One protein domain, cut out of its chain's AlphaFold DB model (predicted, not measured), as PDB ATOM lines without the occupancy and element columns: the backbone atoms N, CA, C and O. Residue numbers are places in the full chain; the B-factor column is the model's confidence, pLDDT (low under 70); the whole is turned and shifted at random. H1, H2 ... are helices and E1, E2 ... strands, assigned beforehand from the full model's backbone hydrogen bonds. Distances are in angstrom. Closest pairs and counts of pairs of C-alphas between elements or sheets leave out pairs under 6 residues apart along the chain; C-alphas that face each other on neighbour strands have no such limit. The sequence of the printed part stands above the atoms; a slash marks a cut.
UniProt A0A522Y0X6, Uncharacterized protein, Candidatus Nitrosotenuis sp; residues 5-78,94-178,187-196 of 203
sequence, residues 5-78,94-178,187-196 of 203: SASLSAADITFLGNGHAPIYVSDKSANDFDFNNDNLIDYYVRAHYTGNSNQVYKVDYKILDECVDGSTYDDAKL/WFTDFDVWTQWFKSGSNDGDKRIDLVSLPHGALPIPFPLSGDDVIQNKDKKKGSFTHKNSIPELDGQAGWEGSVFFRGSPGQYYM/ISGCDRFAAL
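What this domain is: This is residues 5 to 78, 94 to 178 and 187 to 196 of the 203 residues of an uncharacterized protein of Candidatus Nitrosotenuis sp (UniProt A0A522Y0X6). Little of this domain is regular structure: strands E2 to E8 make a twisted antiparallel wall, with E9 and the parallel pair E1 and E10 over one face. Of 169 printed residues, 58 are in ten named strands and two helices, mostly strand. The whole is compact, radius of gyration of the C-alphas 15.8 A, spanning 43 by 39 by 33 A.

Where its parts are: Find C-alpha 162 at (-4.854, -20.276, 41.817); E8 runs 26.6 A from there to 170. Find E1 at residues 5 to 7, E2 13 to 16, E3 23 to 26, E4 43 to 48, E5 57 to 64, H1 94 to 97, E6 99 to 101, H2 103 to 106, E7 149 to 151, E9 174 to 178, and E10 192 to 196, ending at (1.663, -16.530, 26.644).

How they stand to each other: Beside E8, E5 lies on one side, N 59 and O 167 2.8 A apart; E6 and E7 lie on the other, with N 101 and O 168 2.9 A apart, N 149 and O 164 2.8 A. E2 to E5 form a meander, each strand the antiparallel neighbour of the one before. H2 only grazes the sheet; H1 is not on it.

The domain as a whole: Cuts part C-alphas 78 and 94 by 22.2 A, 178 and 187 by 28.3 A. Links E3 to E4 and H2 to E7 are long. pLDDT is under 70 in 71 residues.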
ATOM      1  N   SER A   5       3.903 -25.911  23.134       50.28
ATOM      2  CA  SER A   5       3.055 -24.986  22.378       50.28
ATOM      3  C   SER A   5       3.332 -23.558  22.847       50.28
ATOM      4  O   SER A   5       3.113 -23.193  23.998       50.28
ATOM      5  N   ALA A   6       3.888 -22.737  21.954       51.28
ATOM      6  CA  ALA A   6       4.029 -21.301  22.171       51.28
ATOM      7  C   ALA A   6       3.009 -20.624  21.269       51.28
ATOM      8  O   ALA A   6       3.072 -20.752  20.046       51.28
ATOM      9  N   SER A   7       2.066 -19.926  21.885       52.81
ATOM     10  CA  SER A   7       0.958 -19.297  21.192       52.81
ATOM     11  C   SER A   7       1.080 -17.779  21.322       52.81
ATOM     12  O   SER A   7       1.221 -17.220  22.408       52.81
ATOM     13  N   LEU A   8       1.064 -17.113  20.167       47.75
ATOM     14  CA  LEU A   8       0.791 -15.676  20.017       47.75
ATOM     15  C   LEU A   8      -0.701 -15.428  19.745       47.75
ATOM     16  O   LEU A   8      -1.112 -14.310  19.432       47.75
ATOM     17  N   SER A   9      -1.481 -16.508  19.721       40.59
ATOM     18  CA  SER A   9      -2.692 -16.631  18.935       40.59
ATOM     19  C   SER A   9      -3.903 -16.181  19.737       40.59
ATOM     20  O   SER A   9      -4.236 -16.757  20.766       40.59
ATOM     21  N   ALA A  10      -4.627 -15.206  19.190       46.41
ATOM     22  CA  ALA A  10      -5.970 -14.827  19.623       46.41
ATOM     23  C   ALA A  10      -7.010 -15.967  19.501       46.41
ATOM     24  O   ALA A  10      -8.175 -15.741  19.810       46.41
ATOM     25  N   ALA A  11      -6.628 -17.154  19.005       46.91
ATOM     26  CA  ALA A  11      -7.528 -18.300  18.883       46.91
ATOM     27  C   ALA A  11      -7.778 -19.019  20.216       46.91
ATOM     28  O   ALA A  11      -8.843 -19.601  20.366       46.91
ATOM     29  N   ASP A  12      -6.844 -18.941  21.171       53.12
ATOM     30  CA  ASP A  12      -6.954 -19.662  22.449       53.12
ATOM     31  C   ASP A  12      -7.128 -18.722  23.648       53.12
ATOM     32  O   ASP A  12      -7.182 -19.151  24.801       53.12
ATOM     33  N   ILE A  13      -7.167 -17.412  23.383       62.09
ATOM     34  CA  ILE A  13      -7.282 -16.361  24.387       62.09
ATOM     35  C   ILE A  13      -8.272 -15.320  23.895       62.09
ATOM     36  O   ILE A  13      -8.063 -14.643  22.886       62.09
ATOM     37  N   THR A  14      -9.340 -15.152  24.663       65.31
ATOM     38  CA  THR A  14     -10.348 -14.131  24.430       65.31
ATOM     39  C   THR A  14      -9.821 -12.765  24.860       65.31
ATOM     40  O   THR A  14      -9.413 -12.555  26.005       65.31
ATOM     41  N   PHE A  15      -9.878 -11.811  23.934       65.56
ATOM     42  CA  PHE A  15      -9.562 -10.409  24.176       65.56
ATOM     43  C   PHE A  15     -10.816  -9.640  24.602       65.56
ATOM     44  O   PHE A  15     -11.791  -9.554  23.852       65.56
ATOM     45  N   LEU A  16     -10.791  -9.062  25.803       61.31
ATOM     46  CA  LEU A  16     -11.882  -8.264  26.357       61.31
ATOM     47  C   LEU A  16     -11.419  -6.821  26.617       61.31
ATOM     48  O   LEU A  16     -10.444  -6.570  27.325       61.31
ATOM     49  N   GLY A  17     -12.172  -5.855  26.085       57.06
ATOM     50  CA  GLY A  17     -11.908  -4.418  26.237       57.06
ATOM     51  C   GLY A  17     -11.003  -3.829  25.148       57.06
ATOM     52  O   GLY A  17     -10.187  -4.520  24.567       57.06
ATOM     53  N   ASN A  18     -11.147  -2.528  24.870       53.62
ATOM     54  CA  ASN A  18     -10.312  -1.782  23.918       53.62
ATOM     55  C   ASN A  18      -9.565  -0.649  24.648       53.62
ATOM     56  O   ASN A  18     -10.113  -0.035  25.564       53.62
ATOM     57  N   GLY A  19      -8.345  -0.319  24.212       61.97
ATOM     58  CA  GLY A  19      -7.598   0.856  24.688       61.97
ATOM     59  C   GLY A  19      -6.614   0.578  25.833       61.97
ATOM     60  O   GLY A  19      -5.862  -0.387  25.792       61.97
ATOM     61  N   HIS A  20      -6.584   1.454  26.843       60.50
ATOM     62  CA  HIS A  20      -5.544   1.516  27.885       60.50
ATOM     63  C   HIS A  20      -5.579   0.390  28.937       60.50
ATOM     64  O   HIS A  20      -4.796   0.428  29.882       60.50
ATOM     65  N   ALA A  21      -6.474  -0.594  28.827       62.88
ATOM     66  CA  ALA A  21      -6.498  -1.710  29.771       62.88
ATOM     67  C   ALA A  21      -7.103  -2.998  29.183       62.88
ATOM     68  O   ALA A  21      -8.202  -3.385  29.591       62.88
ATOM     69  N   PRO A  22      -6.449  -3.639  28.199       71.50
ATOM     70  CA  PRO A  22      -6.947  -4.881  27.641       71.50
ATOM     71  C   PRO A  22      -6.896  -6.009  28.666       71.50
ATOM     72  O   PRO A  22      -6.008  -6.077  29.527       71.50
ATOM     73  N   ILE A  23      -7.861  -6.905  28.530       76.44
ATOM     74  CA  ILE A  23      -7.985  -8.121  29.311       76.44
ATOM     75  C   ILE A  23      -7.816  -9.308  28.359       76.44
ATOM     76  O   ILE A  23      -8.393  -9.331  27.274       76.44
ATOM     77  N   TYR A  24      -7.030 -10.285  28.786       75.56
ATOM     78  CA  TYR A  24      -6.735 -11.531  28.094       75.56
ATOM     79  C   TYR A  24      -7.203 -12.671  28.990       75.56
ATOM     80  O   TYR A  24      -6.797 -12.739  30.148       75.56
ATOM     81  N   VAL A  25      -8.071 -13.539  28.486       77.31
ATOM     82  CA  VAL A  25      -8.636 -14.662  29.248       77.31
ATOM     83  C   VAL A  25      -8.473 -15.932  28.431       77.31
ATOM     84  O   VAL A  25      -8.713 -15.868  27.228       77.31
ATOM     85  N   SER A  26      -8.081 -17.058  29.030       71.12
ATOM     86  CA  SER A  26      -8.042 -18.325  28.294       71.12
ATOM     87  C   SER A  26      -9.416 -18.677  27.726       71.12
ATOM     88  O   SER A  26     -10.459 -18.438  28.343       71.12
ATOM     89  N   ASP A  27      -9.418 -19.193  26.502       68.50
ATOM     90  CA  ASP A  27     -10.609 -19.749  25.883       68.50
ATOM     91  C   ASP A  27     -10.855 -21.148  26.452       68.50
ATOM     92  O   ASP A  27     -10.048 -22.058  26.277       68.50
ATOM     93  N   LYS A  28     -12.014 -21.315  27.092       69.44
ATOM     94  CA  LYS A  28     -12.498 -22.574  27.677       69.44
ATOM     95  C   LYS A  28     -12.590 -23.727  26.674       69.44
ATOM     96  O   LYS A  28     -12.774 -24.867  27.073       69.44
ATOM     97  N   SER A  29     -12.578 -23.427  25.377       63.25
ATOM     98  CA  SER A  29     -12.669 -24.403  24.292       63.25
ATOM     99  C   SER A  29     -11.322 -24.735  23.643       63.25
ATOM    100  O   SER A  29     -11.272 -25.574  22.738       63.25
ATOM    101  N   ALA A  30     -10.233 -24.105  24.096       64.56
ATOM    102  CA  ALA A  30      -8.895 -24.288  23.558       64.56
ATOM    103  C   ALA A  30      -8.005 -25.118  24.498       64.56
ATOM    104  O   ALA A  30      -7.573 -24.660  25.552       64.56
ATOM    105  N   ASN A  31      -7.645 -26.324  24.051       62.72
ATOM    106  CA  ASN A  31      -6.872 -27.312  24.823       62.72
ATOM    107  C   ASN A  31      -5.472 -26.849  25.282       62.72
ATOM    108  O   ASN A  31      -4.831 -27.540  26.069       62.72
ATOM    109  N   ASP A  32      -4.939 -25.757  24.729       59.50
ATOM    110  CA  ASP A  32      -3.594 -25.274  25.064       59.50
ATOM    111  C   ASP A  32      -3.584 -24.326  26.282       59.50
ATOM    112  O   ASP A  32      -2.527 -24.140  26.889       59.50
ATOM    113  N   PHE A  33      -4.739 -23.762  26.666       65.44
ATOM    114  CA  PHE A  33      -4.886 -22.860  27.824       65.44
ATOM    115  C   PHE A  33      -6.026 -23.238  28.784       65.44
ATOM    116  O   PHE A  33      -6.351 -22.468  29.688       65.44
ATOM    117  N   ASP A  34      -6.592 -24.423  28.582       71.06
ATOM    118  CA  ASP A  34      -7.311 -25.221  29.570       71.06
ATOM    119  C   ASP A  34      -6.322 -26.297  30.055       71.06
ATOM    120  O   ASP A  34      -6.106 -27.327  29.408       71.06
ATOM    121  N   PHE A  35      -5.576 -25.979  31.110       71.94
ATOM    122  CA  PHE A  35      -4.426 -26.750  31.571       71.94
ATOM    123  C   PHE A  35      -4.833 -28.136  32.077       71.94
ATOM    124  O   PHE A  35      -4.086 -29.094  31.836       71.94
ATOM    125  N   ASN A  36      -6.023 -28.252  32.676       71.88
ATOM    126  CA  ASN A  36      -6.546 -29.498  33.246       71.88
ATOM    127  C   ASN A  36      -7.605 -30.176  32.343       71.88
ATOM    128  O   ASN A  36      -8.020 -31.302  32.635       71.88
ATOM    129  N   ASN A  37      -7.988 -29.556  31.221       73.88
ATOM    130  CA  ASN A  37      -9.070 -29.976  30.319       73.88
ATOM    131  C   ASN A  37     -10.455 -30.038  30.994       73.88
ATOM    132  O   ASN A  37     -11.251 -30.945  30.703       73.88
ATOM    133  N   ASP A  38     -10.753 -29.124  31.918       77.81
ATOM    134  CA  ASP A  38     -12.038 -29.047  32.622       77.81
ATOM    135  C   ASP A  38     -13.048 -28.072  31.986       77.81
ATOM    136  O   ASP A  38     -14.225 -28.061  32.365       77.81
ATOM    137  N   ASN A  39     -12.645 -27.365  30.929       80.06
ATOM    138  CA  ASN A  39     -13.386 -26.317  30.225       80.06
ATOM    139  C   ASN A  39     -13.704 -25.086  31.096       80.06
ATOM    140  O   ASN A  39     -14.743 -24.433  30.903       80.06
ATOM    141  N   LEU A  40     -12.845 -24.757  32.059       84.50
ATOM    142  CA  LEU A  40     -12.890 -23.533  32.859       84.50
ATOM    143  C   LEU A  40     -11.764 -22.563  32.464       84.50
ATOM    144  O   LEU A  40     -10.894 -22.845  31.643       84.50
ATOM    145  N   ILE A  41     -11.844 -21.336  32.983       85.38
ATOM    146  CA  ILE A  41     -10.787 -20.340  32.794       85.38
ATOM    147  C   ILE A  41      -9.631 -20.662  33.732       85.38
ATOM    148  O   ILE A  41      -9.731 -20.458  34.943       85.38
ATOM    149  N   ASP A  42      -8.502 -21.023  33.139       80.75
ATOM    150  CA  ASP A  42      -7.259 -21.264  33.872       80.75
ATOM    151  C   ASP A  42      -6.302 -20.078  33.858       80.75
ATOM    152  O   ASP A  42      -5.304 -20.047  34.586       80.75
ATOM    153  N   TYR A  43      -6.609 -19.070  33.044       82.12
ATOM    154  CA  TYR A  43      -5.726 -17.941  32.853       82.12
ATOM    155  C   TYR A  43      -6.487 -16.637  32.631       82.12
ATOM    156  O   TYR A  43      -7.339 -16.519  31.753       82.12
ATOM    157  N   TYR A  44      -6.122 -15.611  33.395       87.25
ATOM    158  CA  TYR A  44      -6.649 -14.262  33.251       87.25
ATOM    159  C   TYR A  44      -5.540 -13.233  33.443       87.25
ATOM    160  O   TYR A  44      -4.817 -13.240  34.442       87.25
ATOM    161  N   VAL A  45      -5.452 -12.284  32.517       85.62
ATOM    162  CA  VAL A  45      -4.537 -11.153  32.600       85.62
ATOM    163  C   VAL A  45      -5.217  -9.855  32.250       85.62
ATOM    164  O   VAL A  45      -5.985  -9.761  31.300       85.62
ATOM    165  N   ARG A  46      -4.869  -8.809  32.988       86.00
ATOM    166  CA  ARG A  46      -5.252  -7.440  32.679       86.00
ATOM    167  C   ARG A  46      -4.023  -6.555  32.620       86.00
ATOM    168  O   ARG A  46      -3.385  -6.309  33.643       86.00
ATOM    169  N   ALA A  47      -3.717  -6.035  31.438       80.44
ATOM    170  CA  ALA A  47      -2.719  -4.985  31.315       80.44
ATOM    171  C   ALA A  47      -3.345  -3.640  31.691       80.44
ATOM    172  O   ALA A  47      -4.506  -3.379  31.392       80.44
ATOM    173  N   HIS A  48      -2.581  -2.782  32.355       80.62
ATOM    174  CA  HIS A  48      -2.946  -1.404  32.664       80.62
ATOM    175  C   HIS A  48      -1.914  -0.503  31.992       80.62
ATOM    176  O   HIS A  48      -0.815  -0.294  32.514       80.62
ATOM    177  N   TYR A  49      -2.246   0.007  30.811       70.06
ATOM    178  CA  TYR A  49      -1.404   0.954  30.096       70.06
ATOM    179  C   TYR A  49      -1.663   2.360  30.599       70.06
ATOM    180  O   TYR A  49      -2.750   2.922  30.475       70.06
ATOM    181  N   THR A  50      -0.610   2.962  31.117       55.62
ATOM    182  CA  THR A  50      -0.579   4.377  31.443       55.62
ATOM    183  C   THR A  50       0.137   5.074  30.274       55.62
ATOM    184  O   THR A  50       1.060   4.528  29.675       55.62
ATOM    185  N   GLY A  51      -0.426   6.174  29.774       53.16
ATOM    186  CA  GLY A  51      -0.268   6.624  28.383       53.16
ATOM    187  C   GLY A  51       1.089   7.207  27.953       53.16
ATOM    188  O   GLY A  51       1.108   7.845  26.904       53.16
ATOM    189  N   ASN A  52       2.183   7.047  28.710       62.28
ATOM    190  CA  ASN A  52       3.536   7.450  28.288       62.28
ATOM    191  C   ASN A  52       4.671   6.718  29.040       62.28
ATOM    192  O   ASN A  52       4.482   6.211  30.146       62.28
ATOM    193  N   SER A  53       5.871   6.742  28.458       61.97
ATOM    194  CA  SER A  53       7.100   6.038  28.853       61.97
ATOM    195  C   SER A  53       7.645   6.377  30.241       61.97
ATOM    196  O   SER A  53       8.487   5.657  30.770       61.97
ATOM    197  N   ASN A  54       7.179   7.469  30.853       67.81
ATOM    198  CA  ASN A  54       7.607   7.881  32.190       67.81
ATOM    199  C   ASN A  54       6.793   7.206  33.304       67.81
ATOM    200  O   ASN A  54       7.117   7.346  34.488       67.81
ATOM    201  N   GLN A  55       5.720   6.497  32.950       74.25
ATOM    202  CA  GLN A  55       4.832   5.853  33.906       74.25
ATOM    203  C   GLN A  55       5.187   4.375  34.098       74.25
ATOM    204  O   GLN A  55       5.784   3.714  33.255       74.25
ATOM    205  N   VAL A  56       4.865   3.864  35.288       83.56
ATOM    206  CA  VAL A  56       5.010   2.441  35.599       83.56
ATOM    207  C   VAL A  56       3.862   1.700  34.932       83.56
ATOM    208  O   VAL A  56       2.697   1.975  35.228       83.56
ATOM    209  N   TYR A  57       4.191   0.738  34.082       85.00
ATOM    210  CA  TYR A  57       3.220  -0.207  33.556       85.00
ATOM    211  C   TYR A  57       2.923  -1.263  34.609       85.00
ATOM    212  O   TYR A  57       3.805  -1.661  35.374       85.00
ATOM    213  N   LYS A  58       1.668  -1.703  34.659       87.81
ATOM    214  CA  LYS A  58       1.206  -2.754  35.563       87.81
ATOM    215  C   LYS A  58       0.437  -3.786  34.763       87.81
ATOM    216  O   LYS A  58      -0.408  -3.426  33.950       87.81
ATOM    217  N   VAL A  59       0.679  -5.056  35.038       87.00
ATOM    218  CA  VAL A  59      -0.098  -6.162  34.486       87.00
ATOM    219  C   VAL A  59      -0.497  -7.072  35.634       87.00
ATOM    220  O   VAL A  59       0.356  -7.517  36.402       87.00
ATOM    221  N   ASP A  60      -1.795  -7.296  35.775       88.81
ATOM    222  CA  ASP A  60      -2.361  -8.195  36.774       88.81
ATOM    223  C   ASP A  60      -2.517  -9.584  36.176       88.81
ATOM    224  O   ASP A  60      -3.117  -9.717  35.115       88.81
ATOM    225  N   TYR A  61      -2.011 -10.594  36.875       87.81
ATOM    226  CA  TYR A  61      -2.051 -11.998  36.491       87.81
ATOM    227  C   TYR A  61      -2.889 -12.802  37.469       87.81
ATOM    228  O   TYR A  61      -2.834 -12.576  38.683       87.81
ATOM    229  N   LYS A  62      -3.626 -13.762  36.920       89.00
ATOM    230  CA  LYS A  62      -4.364 -14.806  37.623       89.00
ATOM    231  C   LYS A  62      -4.167 -16.099  36.844       89.00
ATOM    232  O   LYS A  62      -4.435 -16.126  35.646       89.00
ATOM    233  N   ILE A  63      -3.647 -17.123  37.504       86.06
ATOM    234  CA  ILE A  63      -3.287 -18.396  36.873       86.06
ATOM    235  C   ILE A  63      -3.759 -19.528  37.783       86.06
ATOM    236  O   ILE A  63      -3.588 -19.428  38.999       86.06
ATOM    237  N   LEU A  64      -4.359 -20.569  37.211       85.00
ATOM    238  CA  LEU A  64      -4.762 -21.781  37.919       85.00
ATOM    239  C   LEU A  64      -3.575 -22.411  38.669       85.00
ATOM    240  O   LEU A  64      -2.415 -22.275  38.278       85.00
ATOM    241  N   ASP A  65      -3.872 -23.110  39.762       79.88
ATOM    242  CA  ASP A  65      -2.882 -23.860  40.545       79.88
ATOM    243  C   ASP A  65      -2.180 -24.970  39.773       79.88
ATOM    244  O   ASP A  65      -1.032 -25.311  40.073       79.88
ATOM    245  N   GLU A  66      -2.874 -25.581  38.821       73.75
ATOM    246  CA  GLU A  66      -2.351 -26.727  38.109       73.75
ATOM    247  C   GLU A  66      -1.079 -26.346  37.347       73.75
ATOM    248  O   GLU A  66      -0.986 -25.292  36.720       73.75
ATOM    249  N   CYS A  67      -0.050 -27.186  37.473       70.00
ATOM    250  CA  CYS A  67       1.274 -26.995  36.874       70.00
ATOM    251  C   CYS A  67       2.096 -25.818  37.394       70.00
ATOM    252  O   CYS A  67       3.313 -25.788  37.198       70.00
ATOM    253  N   VAL A  68       1.467 -24.923  38.152       71.50
ATOM    254  CA  VAL A  68       2.116 -23.831  38.864       71.50
ATOM    255  C   VAL A  68       2.359 -24.184  40.328       71.50
ATOM    256  O   VAL A  68       3.285 -23.632  40.881       71.50
ATOM    257  N   ASP A  69       1.643 -25.117  40.966       67.44
ATOM    258  CA  ASP A  69       1.904 -25.559  42.360       67.44
ATOM    259  C   ASP A  69       2.914 -26.734  42.447       67.44
ATOM    260  O   ASP A  69       3.255 -27.187  43.535       67.44
ATOM    261  N   GLY A  70       3.458 -27.216  41.320       55.25
ATOM    262  CA  GLY A  70       4.562 -28.194  41.303       55.25
ATOM    263  C   GLY A  70       4.173 -29.666  41.528       55.25
ATOM    264  O   GLY A  70       4.959 -30.441  42.063       55.25
ATOM    265  N   SER A  71       2.968 -30.087  41.137       52.66
ATOM    266  CA  SER A  71       2.518 -31.484  41.283       52.66
ATOM    267  C   SER A  71       3.245 -32.486  40.369       52.66
ATOM    268  O   SER A  71       3.299 -33.670  40.697       52.66
ATOM    269  N   THR A  72       3.830 -32.029  39.256       50.62
ATOM    270  CA  THR A  72       4.557 -32.887  38.294       50.62
ATOM    271  C   THR A  72       5.985 -32.418  37.992       50.62
ATOM    272  O   THR A  72       6.792 -33.188  37.476       50.62
ATOM    273  N   TYR A  73       6.321 -31.182  38.364       49.88
ATOM    274  CA  TYR A  73       7.680 -30.644  38.400       49.88
ATOM    275  C   TYR A  73       7.976 -30.249  39.843       49.88
ATOM    276  O   TYR A  73       7.185 -29.515  40.418       49.88
ATOM    277  N   ASP A  74       9.107 -30.695  40.399       48.62
ATOM    278  CA  ASP A  74       9.494 -30.559  41.820       48.62
ATOM    279  C   ASP A  74       9.584 -29.120  42.378       48.62
ATOM    280  O   ASP A  74      10.065 -28.925  43.489       48.62
ATOM    281  N   ASP A  75       9.114 -28.105  41.655       53.25
ATOM    282  CA  ASP A  75       8.849 -26.763  42.148       53.25
ATOM    283  C   ASP A  75       7.726 -26.133  41.316       53.25
ATOM    284  O   ASP A  75       7.667 -26.318  40.100       53.25
ATOM    285  N   ALA A  76       6.895 -25.303  41.941       59.56
ATOM    286  CA  ALA A  76       6.212 -24.243  41.214       59.56
ATOM    287  C   ALA A  76       7.214 -23.457  40.366       59.56
ATOM    288  O   ALA A  76       8.174 -22.923  40.923       59.56
ATOM    289  N   LYS A  77       7.005 -23.376  39.048       73.19
ATOM    290  CA  LYS A  77       7.885 -22.610  38.160       73.19
ATOM    291  C   LYS A  77       7.078 -21.767  37.191       73.19
ATOM    292  O   LYS A  77       6.465 -22.270  36.255       73.19
ATOM    293  N   LEU A  78       7.135 -20.463  37.421       80.12
ATOM    294  CA  LEU A  78       6.670 -19.437  36.502       80.12
ATOM    295  C   LEU A  78       7.849 -18.509  36.246       80.12
ATOM    296  O   LEU A  78       8.458 -18.025  37.199       80.12
ATOM    297  N   TRP A  94      18.317  -4.813  24.030       57.78
ATOM    298  CA  TRP A  94      17.145  -4.043  24.482       57.78
ATOM    299  C   TRP A  94      16.618  -4.478  25.862       57.78
ATOM    300  O   TRP A  94      15.964  -3.687  26.540       57.78
ATOM    301  N   PHE A  95      16.909  -5.705  26.325       61.12
ATOM    302  CA  PHE A  95      16.426  -6.164  27.635       61.12
ATOM    303  C   PHE A  95      17.065  -5.403  28.804       61.12
ATOM    304  O   PHE A  95      16.481  -5.368  29.883       61.12
ATOM    305  N   THR A  96      18.233  -4.773  28.613       63.03
ATOM    306  CA  THR A  96      18.873  -3.978  29.675       63.03
ATOM    307  C   THR A  96      18.116  -2.692  29.986       63.03
ATOM    308  O   THR A  96      18.318  -2.109  31.051       63.03
ATOM    309  N   ASP A  97      17.230  -2.269  29.082       71.44
ATOM    310  CA  ASP A  97      16.402  -1.077  29.250       71.44
ATOM    311  C   ASP A  97      15.091  -1.370  29.988       71.44
ATOM    312  O   ASP A  97      14.348  -0.442  30.315       71.44
ATOM    313  N   PHE A  98      14.796  -2.644  30.266       77.62
ATOM    314  CA  PHE A  98      13.620  -3.041  31.023       77.62
ATOM    315  C   PHE A  98      13.940  -3.184  32.509       77.62
ATOM    316  O   PHE A  98      14.761  -3.995  32.928       77.62
ATOM    317  N   ASP A  99      13.234  -2.410  33.325       84.38
ATOM    318  CA  ASP A  99      13.194  -2.584  34.774       84.38
ATOM    319  C   ASP A  99      11.884  -3.286  35.115       84.38
ATOM    320  O   ASP A  99      10.819  -2.682  34.969       84.38
ATOM    321  N   VAL A 100      11.951  -4.557  35.518       86.00
ATOM    322  CA  VAL A 100      10.784  -5.406  35.795       86.00
ATOM    323  C   VAL A 100      10.845  -5.903  37.228       86.00
ATOM    324  O   VAL A 100      11.879  -6.372  37.698       86.00
ATOM    325  N   TRP A 101       9.724  -5.810  37.939       87.25
ATOM    326  CA  TRP A 101       9.649  -6.231  39.332       87.25
ATOM    327  C   TRP A 101       8.237  -6.648  39.741       87.25
ATOM    328  O   TRP A 101       7.232  -6.286  39.125       87.25
ATOM    329  N   THR A 102       8.154  -7.331  40.879       87.00
ATOM    330  CA  THR A 102       6.912  -7.502  41.645       87.00
ATOM    331  C   THR A 102       7.096  -6.933  43.053       87.00
ATOM    332  O   THR A 102       8.196  -6.538  43.453       87.00
ATOM    333  N   GLN A 103       6.015  -6.860  43.832       82.69
ATOM    334  CA  GLN A 103       6.113  -6.406  45.224       82.69
ATOM    335  C   GLN A 103       7.001  -7.329  46.073       82.69
ATOM    336  O   GLN A 103       7.684  -6.846  46.972       82.69
ATOM    337  N   TRP A 104       7.052  -8.627  45.761       81.25
ATOM    338  CA  TRP A 104       7.874  -9.595  46.490       81.25
ATOM    339  C   TRP A 104       9.374  -9.328  46.328       81.25
ATOM    340  O   TRP A 104      10.071  -9.211  47.339       81.25
ATOM    341  N   PHE A 105       9.845  -9.116  45.092       78.06
ATOM    342  CA  PHE A 105      11.237  -8.735  44.809       78.06
ATOM    343  C   PHE A 105      11.591  -7.377  45.445       78.06
ATOM    344  O   PHE A 105      12.672  -7.203  46.006       78.06
ATOM    345  N   LYS A 106      10.644  -6.425  45.483       76.75
ATOM    346  CA  LYS A 106      10.845  -5.123  46.149       76.75
ATOM    347  C   LYS A 106      10.822  -5.155  47.678       76.75
ATOM    348  O   LYS A 106      11.396  -4.254  48.294       76.75
ATOM    349  N   SER A 107      10.172  -6.147  48.286       72.19
ATOM    350  CA  SER A 107       9.948  -6.211  49.740       72.19
ATOM    351  C   SER A 107      11.203  -6.513  50.577       72.19
ATOM    352  O   SER A 107      11.179  -6.293  51.786       72.19
ATOM    353  N   GLY A 108      12.327  -6.885  49.946       58.69
ATOM    354  CA  GLY A 108      13.661  -6.900  50.561       58.69
ATOM    355  C   GLY A 108      14.252  -8.290  50.836       58.69
ATOM    356  O   GLY A 108      13.552  -9.233  51.187       58.69
ATOM    357  N   SER A 109      15.579  -8.390  50.680       61.28
ATOM    358  CA  SER A 109      16.475  -9.564  50.806       61.28
ATOM    359  C   SER A 109      16.239 -10.766  49.882       61.28
ATOM    360  O   SER A 109      17.149 -11.576  49.750       61.28
ATOM    361  N   ASN A 110      15.080 -10.863  49.225       68.00
ATOM    362  CA  ASN A 110      14.798 -11.940  48.264       68.00
ATOM    363  C   ASN A 110      15.608 -11.809  46.972       68.00
ATOM    364  O   ASN A 110      15.830 -12.806  46.298       68.00
ATOM    365  N   ASP A 111      16.040 -10.586  46.664       68.88
ATOM    366  CA  ASP A 111      16.920 -10.283  45.552       68.88
ATOM    367  C   ASP A 111      17.798  -9.055  45.877       68.88
ATOM    368  O   ASP A 111      17.368  -8.136  46.589       68.88
ATOM    369  N   GLY A 112      19.053  -9.078  45.417       68.31
ATOM    370  CA  GLY A 112      20.062  -8.058  45.707       68.31
ATOM    371  C   GLY A 112      19.851  -6.735  44.968       68.31
ATOM    372  O   GLY A 112      20.170  -5.679  45.524       68.31
ATOM    373  N   ASP A 113      19.287  -6.768  43.762       76.00
ATOM    374  CA  ASP A 113      18.998  -5.586  42.946       76.00
ATOM    375  C   ASP A 113      17.499  -5.224  42.912       76.00
ATOM    376  O   ASP A 113      17.134  -4.124  42.480       76.00
ATOM    377  N   LYS A 114      16.655  -6.082  43.509       79.38
ATOM    378  CA  LYS A 114      15.193  -5.926  43.653       79.38
ATOM    379  C   LYS A 114      14.453  -5.979  42.316       79.38
ATOM    380  O   LYS A 114      13.348  -5.423  42.214       79.38
ATOM    381  N   ARG A 115      15.044  -6.625  41.317       78.62
ATOM    382  CA  ARG A 115      14.471  -6.866  39.992       78.62
ATOM    383  C   ARG A 115      14.247  -8.353  39.790       78.62
ATOM    384  O   ARG A 115      14.599  -9.168  40.629       78.62
ATOM    385  N   ILE A 116      13.548  -8.663  38.708       82.38
ATOM    386  CA  ILE A 116      13.368 -10.027  38.225       82.38
ATOM    387  C   ILE A 116      14.374 -10.228  37.106       82.38
ATOM    388  O   ILE A 116      14.310  -9.505  36.104       82.38
ATOM    389  N   ASP A 117      15.235 -11.231  37.230       82.19
ATOM    390  CA  ASP A 117      16.046 -11.683  36.110       82.19
ATOM    391  C   ASP A 117      15.118 -12.247  35.032       82.19
ATOM    392  O   ASP A 117      14.462 -13.282  35.192       82.19
ATOM    393  N   LEU A 118      15.027 -11.539  33.909       80.75
ATOM    394  CA  LEU A 118      14.187 -11.945  32.792       80.75
ATOM    395  C   LEU A 118      14.803 -13.122  32.041       80.75
ATOM    396  O   LEU A 118      16.020 -13.266  31.906       80.75
ATOM    397  N   VAL A 119      13.937 -13.935  31.448       77.44
ATOM    398  CA  VAL A 119      14.351 -14.926  30.459       77.44
ATOM    399  C   VAL A 119      14.975 -14.216  29.258       77.44
ATOM    400  O   VAL A 119      14.311 -13.446  28.562       77.44
ATOM    401  N   SER A 120      16.240 -14.532  28.969       67.44
ATOM    402  CA  SER A 120      16.918 -14.069  27.757       67.44
ATOM    403  C   SER A 120      16.651 -15.032  26.603       67.44
ATOM    404  O   SER A 120      17.135 -16.166  26.592       67.44
ATOM    405  N   LEU A 121      15.885 -14.581  25.610       63.53
ATOM    406  CA  LEU A 121      15.606 -15.365  24.411       63.53
ATOM    407  C   LEU A 121      16.633 -15.062  23.303       63.53
ATOM    408  O   LEU A 121      17.024 -13.911  23.096       63.53
ATOM    409  N   PRO A 122      17.144 -16.078  22.584       57.00
ATOM    410  CA  PRO A 122      17.818 -15.868  21.308       57.00
ATOM    411  C   PRO A 122      16.897 -15.226  20.268       57.00
ATOM    412  O   PRO A 122      15.677 -15.330  20.334       57.00
ATOM    413  N   HIS A 123      17.513 -14.614  19.262       60.78
ATOM    414  CA  HIS A 123      16.817 -14.003  18.138       60.78
ATOM    415  C   HIS A 123      15.870 -14.998  17.449       60.78
ATOM    416  O   HIS A 123      16.298 -16.077  17.042       60.78
ATOM    417  N   GLY A 124      14.586 -14.637  17.335       56.47
ATOM    418  CA  GLY A 124      13.567 -15.440  16.653       56.47
ATOM    419  C   GLY A 124      13.129 -16.685  17.424       56.47
ATOM    420  O   GLY A 124      12.360 -17.486  16.896       56.47
ATOM    421  N   ALA A 125      13.605 -16.862  18.660       60.84
ATOM    422  CA  ALA A 125      13.204 -17.968  19.510       60.84
ATOM    423  C   ALA A 125      11.952 -17.602  20.310       60.84
ATOM    424  O   ALA A 125      11.895 -16.572  20.983       60.84
ATOM    425  N   LEU A 126      10.965 -18.492  20.272       63.34
ATOM    426  CA  LEU A 126       9.888 -18.495  21.250       63.34
ATOM    427  C   LEU A 126      10.445 -18.988  22.597       63.34
ATOM    428  O   LEU A 126      11.434 -19.725  22.613       63.34
ATOM    429  N   PRO A 127       9.825 -18.624  23.731       62.69
ATOM    430  CA  PRO A 127      10.263 -19.043  25.068       62.69
ATOM    431  C   PRO A 127      10.076 -20.538  25.395       62.69
ATOM    432  O   PRO A 127       9.892 -20.912  26.552       62.69
ATOM    433  N   ILE A 128      10.122 -21.407  24.385       61.97
ATOM    434  CA  ILE A 128       9.965 -22.854  24.497       61.97
ATOM    435  C   ILE A 128      11.163 -23.531  23.820       61.97
ATOM    436  O   ILE A 128      11.457 -23.207  22.666       61.97
ATOM    437  N   PRO A 129      11.848 -24.488  24.481       64.81
ATOM    438  CA  PRO A 129      11.521 -25.137  25.763       64.81
ATOM    439  C   PRO A 129      11.707 -24.229  26.991       64.81
ATOM    440  O   PRO A 129      12.301 -23.159  26.875       64.81
ATOM    441  N   PHE A 130      11.206 -24.661  28.160       65.62
ATOM    442  CA  PHE A 130      11.274 -23.876  29.398       65.62
ATOM    443  C   PHE A 130      12.711 -23.396  29.684       65.62
ATOM    444  O   PHE A 130      13.635 -24.216  29.744       65.62
ATOM    445  N   PRO A 131      12.926 -22.081  29.837       69.88
ATOM    446  CA  PRO A 131      14.260 -21.509  29.902       69.88
ATOM    447  C   PRO A 131      14.940 -21.824  31.236       69.88
ATOM    448  O   PRO A 131      14.341 -21.733  32.305       69.88
ATOM    449  N   LEU A 132      16.232 -22.161  31.169       71.31
ATOM    450  CA  LEU A 132      17.070 -22.381  32.355       71.31
ATOM    451  C   LEU A 132      17.517 -21.068  33.016       71.31
ATOM    452  O   LEU A 132      17.915 -21.073  34.175       71.31
ATOM    453  N   SER A 133      17.480 -19.964  32.269       74.50
ATOM    454  CA  SER A 133      17.786 -18.611  32.739       74.50
ATOM    455  C   SER A 133      16.555 -17.911  33.316       74.50
ATOM    456  O   SER A 133      15.431 -18.250  32.946       74.50
ATOM    457  N   GLY A 134      16.788 -16.852  34.090       79.00
ATOM    458  CA  GLY A 134      15.753 -15.993  34.661       79.00
ATOM    459  C   GLY A 134      15.200 -16.526  35.981       79.00
ATOM    460  O   GLY A 134      15.331 -17.716  36.284       79.00
ATOM    461  N   ASP A 135      14.554 -15.662  36.749       77.88
ATOM    462  CA  ASP A 135      14.028 -16.001  38.068       77.88
ATOM    463  C   ASP A 135      12.706 -16.753  37.999       77.88
ATOM    464  O   ASP A 135      11.821 -16.446  37.196       77.88
ATOM    465  N   ASP A 136      12.545 -17.720  38.902       77.75
ATOM    466  CA  ASP A 136      11.229 -18.266  39.213       77.75
ATOM    467  C   ASP A 136      10.466 -17.251  40.074       77.75
ATOM    468  O   ASP A 136      10.838 -16.962  41.213       77.75
ATOM    469  N   VAL A 137       9.385 -16.695  39.526       79.81
ATOM    470  CA  VAL A 137       8.602 -15.651  40.203       79.81
ATOM    471  C   VAL A 137       7.600 -16.218  41.211       79.81
ATOM    472  O   VAL A 137       7.069 -15.465  42.027       79.81
ATOM    473  N   ILE A 138       7.370 -17.532  41.200       75.88
ATOM    474  CA  ILE A 138       6.633 -18.287  42.224       75.88
ATOM    475  C   ILE A 138       7.587 -19.349  42.779       75.88
ATOM    476  O   ILE A 138       8.249 -20.028  42.001       75.88
ATOM    477  N   GLN A 139       7.665 -19.493  44.106       65.06
ATOM    478  CA  GLN A 139       8.525 -20.475  44.774       65.06
ATOM    479  C   GLN A 139       7.714 -21.306  45.778       65.06
ATOM    480  O   GLN A 139       7.295 -20.825  46.834       65.06
ATOM    481  N   ASN A 140       7.508 -22.593  45.486       63.03
ATOM    482  CA  ASN A 140       6.682 -23.450  46.348       63.03
ATOM    483  C   ASN A 140       7.455 -24.249  47.408       63.03
ATOM    484  O   ASN A 140       6.843 -24.864  48.278       63.03
ATOM    485  N   LYS A 141       8.793 -24.187  47.424       57.50
ATOM    486  CA  LYS A 141       9.594 -24.896  48.440       57.50
ATOM    487  C   LYS A 141       9.298 -24.457  49.882       57.50
ATOM    488  O   LYS A 141       9.425 -25.267  50.791       57.50
ATOM    489  N   ASP A 142       8.844 -23.214  50.092       52.31
ATOM    490  CA  ASP A 142       8.756 -22.581  51.419       52.31
ATOM    491  C   ASP A 142       7.387 -21.955  51.755       52.31
ATOM    492  O   ASP A 142       7.322 -20.856  52.323       52.31
ATOM    493  N   LYS A 143       6.285 -22.692  51.525       55.84
ATOM    494  CA  LYS A 143       4.901 -22.336  51.944       55.84
ATOM    495  C   LYS A 143       4.160 -21.384  50.995       55.84
ATOM    496  O   LYS A 143       3.547 -20.424  51.464       55.84
ATOM    497  N   LYS A 144       4.200 -21.638  49.683       64.44
ATOM    498  CA  LYS A 144       3.516 -20.806  48.678       64.44
ATOM    499  C   LYS A 144       3.912 -19.326  48.748       64.44
ATOM    500  O   LYS A 144       3.075 -18.440  48.919       64.44
ATOM    501  N   LYS A 145       5.218 -19.060  48.681       63.28
ATOM    502  CA  LYS A 145       5.773 -17.703  48.707       63.28
ATOM    503  C   LYS A 145       6.245 -17.303  47.316       63.28
ATOM    504  O   LYS A 145       6.649 -18.135  46.515       63.28
ATOM    505  N   GLY A 146       6.223 -16.013  47.030       72.56
ATOM    506  CA  GLY A 146       6.707 -15.499  45.759       72.56
ATOM    507  C   GLY A 146       6.012 -14.210  45.383       72.56
ATOM    508  O   GLY A 146       5.350 -13.565  46.200       72.56
ATOM    509  N   SER A 147       6.163 -13.850  44.117       77.25
ATOM    510  CA  SER A 147       5.575 -12.655  43.525       77.25
ATOM    511  C   SER A 147       4.059 -12.649  43.581       77.25
ATOM    512  O   SER A 147       3.464 -11.570  43.627       77.25
ATOM    513  N   PHE A 148       3.441 -13.830  43.512       84.56
ATOM    514  CA  PHE A 148       1.994 -14.003  43.445       84.56
ATOM    515  C   PHE A 148       1.499 -14.669  44.732       84.56
ATOM    516  O   PHE A 148       2.198 -15.466  45.357       84.56
ATOM    517  N   THR A 149       0.285 -14.313  45.139       85.56
ATOM    518  CA  THR A 149      -0.387 -14.857  46.319       85.56
ATOM    519  C   THR A 149      -1.312 -15.984  45.896       85.56
ATOM    520  O   THR A 149      -2.157 -15.799  45.021       85.56
ATOM    521  N   HIS A 150      -1.169 -17.138  46.542       86.69
ATOM    522  CA  HIS A 150      -2.084 -18.258  46.366       86.69
ATOM    523  C   HIS A 150      -3.448 -17.968  47.004       86.69
ATOM    524  O   HIS A 150      -3.529 -17.434  48.116       86.69
ATOM    525  N   LYS A 151      -4.525 -18.333  46.313       87.62
ATOM    526  CA  LYS A 151      -5.904 -18.233  46.782       87.62
ATOM    527  C   LYS A 151      -6.648 -19.524  46.501       87.62
ATOM    528  O   LYS A 151      -6.554 -20.089  45.423       87.62
ATOM    529  N   ASN A 152      -7.505 -19.913  47.440       88.81
ATOM    530  CA  ASN A 152      -8.370 -21.084  47.285       88.81
ATOM    531  C   ASN A 152      -9.541 -20.859  46.313       88.81
ATOM    532  O   ASN A 152     -10.242 -21.808  45.988       88.81
ATOM    533  N   SER A 153      -9.808 -19.610  45.919       92.75
ATOM    534  CA  SER A 153     -10.848 -19.276  44.950       92.75
ATOM    535  C   SER A 153     -10.585 -17.906  44.331       92.75
ATOM    536  O   SER A 153     -10.420 -16.911  45.050       92.75
ATOM    537  N   ILE A 154     -10.544 -17.859  43.002       93.19
ATOM    538  CA  ILE A 154     -10.363 -16.654  42.195       93.19
ATOM    539  C   ILE A 154     -11.558 -16.541  41.232       93.19
ATOM    540  O   ILE A 154     -11.684 -17.371  40.335       93.19
ATOM    541  N   PRO A 155     -12.443 -15.535  41.381       93.00
ATOM    542  CA  PRO A 155     -13.659 -15.422  40.569       93.00
ATOM    543  C   PRO A 155     -13.420 -15.395  39.055       93.00
ATOM    544  O   PRO A 155     -14.208 -15.953  38.301       93.00
ATOM    545  N   GLU A 156     -12.344 -14.752  38.609       91.75
ATOM    546  CA  GLU A 156     -11.988 -14.645  37.191       91.75
ATOM    547  C   GLU A 156     -11.444 -15.945  36.596       91.75
ATOM    548  O   GLU A 156     -11.366 -16.043  35.379       91.75
ATOM    549  N   LEU A 157     -11.112 -16.926  37.437       89.62
ATOM    550  CA  LEU A 157     -10.767 -18.292  37.046       89.62
ATOM    551  C   LEU A 157     -11.953 -19.233  37.303       89.62
ATOM    552  O   LEU A 157     -11.781 -20.312  37.850       89.62
ATOM    553  N   ASP A 158     -13.186 -18.768  37.077       89.00
ATOM    554  CA  ASP A 158     -14.431 -19.489  37.403       89.00
ATOM    555  C   ASP A 158     -14.527 -19.989  38.865       89.00
ATOM    556  O   ASP A 158     -15.220 -20.957  39.178       89.00
ATOM    557  N   GLY A 159     -13.852 -19.308  39.798       90.88
ATOM    558  CA  GLY A 159     -13.843 -19.662  41.219       90.88
ATOM    559  C   GLY A 159     -12.817 -20.729  41.606       90.88
ATOM    560  O   GLY A 159     -12.798 -21.118  42.777       90.88
ATOM    561  N   GLN A 160     -11.957 -21.155  40.679       89.75
ATOM    562  CA  GLN A 160     -10.885 -22.120  40.914       89.75
ATOM    563  C   GLN A 160      -9.787 -21.574  41.844       89.75
ATOM    564  O   GLN A 160      -9.624 -20.359  42.009       89.75
ATOM    565  N   ALA A 161      -9.035 -22.481  42.474       87.88
ATOM    566  CA  ALA A 161      -7.857 -22.133  43.264       87.88
ATOM    567  C   ALA A 161      -6.674 -21.794  42.346       87.88
ATOM    568  O   ALA A 161      -6.486 -22.420  41.309       87.88
ATOM    569  N   GLY A 162      -5.889 -20.786  42.704       86.81
ATOM    570  CA  GLY A 162      -4.854 -20.276  41.817       86.81
ATOM    571  C   GLY A 162      -3.935 -19.258  42.468       86.81
ATOM    572  O   GLY A 162      -4.000 -18.973  43.666       86.81
ATOM    573  N   TRP A 163      -3.116 -18.637  41.634       87.56
ATOM    574  CA  TRP A 163      -2.163 -17.597  41.993       87.56
ATOM    575  C   TRP A 163      -2.595 -16.265  41.396       87.56
ATOM    576  O   TRP A 163      -2.841 -16.179  40.196       87.56
ATOM    577  N   GLU A 164      -2.636 -15.207  42.207       89.00
ATOM    578  CA  GLU A 164      -2.850 -13.841  41.723       89.00
ATOM    579  C   GLU A 164      -1.697 -12.905  42.091       89.00
ATOM    580  O   GLU A 164      -1.151 -12.947  43.196       89.00
ATOM    581  N   GLY A 165      -1.331 -12.014  41.180       88.69
ATOM    582  CA  GLY A 165      -0.285 -11.035  41.441       88.69
ATOM    583  C   GLY A 165      -0.195  -9.959  40.377       88.69
ATOM    584  O   GLY A 165      -0.931  -9.958  39.394       88.69
ATOM    585  N   SER A 166       0.724  -9.021  40.589       89.44
ATOM    586  CA  SER A 166       0.971  -7.928  39.653       89.44
ATOM    587  C   SER A 166       2.444  -7.870  39.287       89.44
ATOM    588  O   SER A 166       3.314  -7.846  40.165       89.44
ATOM    589  N   VAL A 167       2.705  -7.772  37.990       89.00
ATOM    590  CA  VAL A 167       4.013  -7.446  37.429       89.00
ATOM    591  C   VAL A 167       4.022  -5.965  37.097       89.00
ATOM    592  O   VAL A 167       3.055  -5.425  36.556       89.00
ATOM    593  N   PHE A 168       5.115  -5.300  37.436       88.12
ATOM    594  CA  PHE A 168       5.329  -3.901  37.125       88.12
ATOM    595  C   PHE A 168       6.580  -3.766  36.282       88.12
ATOM    596  O   PHE A 168       7.566  -4.460  36.531       88.12
ATOM    597  N   PHE A 169       6.555  -2.852  35.318       86.81
ATOM    598  CA  PHE A 169       7.736  -2.596  34.516       86.81
ATOM    599  C   PHE A 169       7.825  -1.167  33.991       86.81
ATOM    600  O   PHE A 169       6.843  -0.417  33.944       86.81
ATOM    601  N   ARG A 170       9.039  -0.803  33.593       85.00
ATOM    602  CA  ARG A 170       9.368   0.356  32.760       85.00
ATOM    603  C   ARG A 170      10.304  -0.109  31.656       85.00
ATOM    604  O   ARG A 170      11.096  -1.014  31.888       85.00
ATOM    605  N   GLY A 171      10.215   0.519  30.496       80.06
ATOM    606  CA  GLY A 171      11.074   0.221  29.360       80.06
ATOM    607  C   GLY A 171      11.109   1.386  28.385       80.06
ATOM    608  O   GLY A 171      10.331   2.336  28.508       80.06
ATOM    609  N   SER A 172      12.014   1.305  27.417       80.25
ATOM    610  CA  SER A 172      12.082   2.250  26.303       80.25
ATOM    611  C   SER A 172      10.793   2.207  25.463       80.25
ATOM    612  O   SER A 172      10.192   1.133  25.333       80.25
ATOM    613  N   PRO A 173      10.361   3.332  24.856       80.94
ATOM    614  CA  PRO A 173       9.248   3.342  23.908       80.94
ATOM    615  C   PRO A 173       9.396   2.265  22.834       80.94
ATOM    616  O   PRO A 173      10.490   2.040  22.317       80.94
ATOM    617  N   GLY A 174       8.302   1.586  22.502       78.50
ATOM    618  CA  GLY A 174       8.320   0.470  21.564       78.50
ATOM    619  C   GLY A 174       7.144  -0.484  21.730       78.50
ATOM    620  O   GLY A 174       6.272  -0.301  22.583       78.50
ATOM    621  N   GLN A 175       7.126  -1.510  20.881       79.50
ATOM    622  CA  GLN A 175       6.110  -2.558  20.881       79.50
ATOM    623  C   GLN A 175       6.755  -3.897  21.219       79.50
ATOM    624  O   GLN A 175       7.607  -4.396  20.475       79.50
ATOM    625  N   TYR A 176       6.307  -4.496  22.315       78.12
ATOM    626  CA  TYR A 176       6.901  -5.704  22.874       78.12
ATOM    627  C   TYR A 176       5.827  -6.744  23.182       78.12
ATOM    628  O   TYR A 176       4.640  -6.434  23.224       78.12
ATOM    629  N   TYR A 177       6.252  -7.971  23.438       79.19
ATOM    630  CA  TYR A 177       5.476  -8.990  24.120       79.19
ATOM    631  C   TYR A 177       6.062  -9.211  25.507       79.19
ATOM    632  O   TYR A 177       7.272  -9.386  25.642       79.19
ATOM    633  N   MET A 178       5.206  -9.237  26.525       81.69
ATOM    634  CA  MET A 178       5.557  -9.743  27.847       81.69
ATOM    635  C   MET A 178       5.096 -11.191  27.968       81.69
ATOM    636  O   MET A 178       3.914 -11.480  27.797       81.69
ATOM    637  N   ILE A 187      -1.340 -35.716  29.344       48.91
ATOM    638  CA  ILE A 187      -2.134 -36.928  29.649       48.91
ATOM    639  C   ILE A 187      -2.002 -37.306  31.137       48.91
ATOM    640  O   ILE A 187      -2.864 -37.984  31.690       48.91
ATOM    641  N   SER A 188      -0.930 -36.851  31.792       48.94
ATOM    642  CA  SER A 188      -0.638 -37.081  33.212       48.94
ATOM    643  C   SER A 188      -0.492 -35.794  34.034       48.94
ATOM    644  O   SER A 188       0.003 -35.857  35.157       48.94
ATOM    645  N   GLY A 189      -0.890 -34.646  33.475       58.78
ATOM    646  CA  GLY A 189      -0.682 -33.323  34.065       58.78
ATOM    647  C   GLY A 189       0.742 -32.788  33.861       58.78
ATOM    648  O   GLY A 189       1.731 -33.486  34.073       58.78
ATOM    649  N   CYS A 190       0.834 -31.526  33.464       69.00
ATOM    650  CA  CYS A 190       2.040 -30.703  33.320       69.00
ATOM    651  C   CYS A 190       3.197 -31.299  32.503       69.00
ATOM    652  O   CYS A 190       4.353 -31.088  32.854       69.00
ATOM    653  N   ASP A 191       2.928 -32.038  31.429       64.31
ATOM    654  CA  ASP A 191       3.962 -32.641  30.568       64.31
ATOM    655  C   ASP A 191       4.303 -31.804  29.316       64.31
ATOM    656  O   ASP A 191       5.186 -32.182  28.533       64.31
ATOM    657  N   ARG A 192       3.652 -30.645  29.145       67.38
ATOM    658  CA  ARG A 192       3.942 -29.648  28.105       67.38
ATOM    659  C   ARG A 192       4.441 -28.341  28.716       67.38
ATOM    660  O   ARG A 192       4.461 -28.143  29.930       67.38
ATOM    661  N   PHE A 193       4.853 -27.430  27.841       69.38
ATOM    662  CA  PHE A 193       5.143 -26.044  28.195       69.38
ATOM    663  C   PHE A 193       4.161 -25.138  27.479       69.38
ATOM    664  O   PHE A 193       3.974 -25.300  26.270       69.38
ATOM    665  N   ALA A 194       3.609 -24.183  28.220       71.69
ATOM    666  CA  ALA A 194       2.845 -23.081  27.674       71.69
ATOM    667  C   ALA A 194       3.616 -21.780  27.882       71.69
ATOM    668  O   ALA A 194       4.279 -21.552  28.903       71.69
ATOM    669  N   ALA A 195       3.524 -20.913  26.885       74.44
ATOM    670  CA  ALA A 195       3.953 -19.540  27.014       74.44
ATOM    671  C   ALA A 195       2.911 -18.623  26.391       74.44
ATOM    672  O   ALA A 195       2.508 -18.833  25.246       74.44
ATOM    673  N   LEU A 196       2.532 -17.587  27.136       75.19
ATOM    674  CA  LEU A 196       1.663 -16.530  26.644       75.19
ATOM    675  C   LEU A 196       2.428 -15.222  26.526       75.19
ATOM    676  O   LEU A 196       2.921 -14.717  27.532       75.19
TER     677      LEU A 196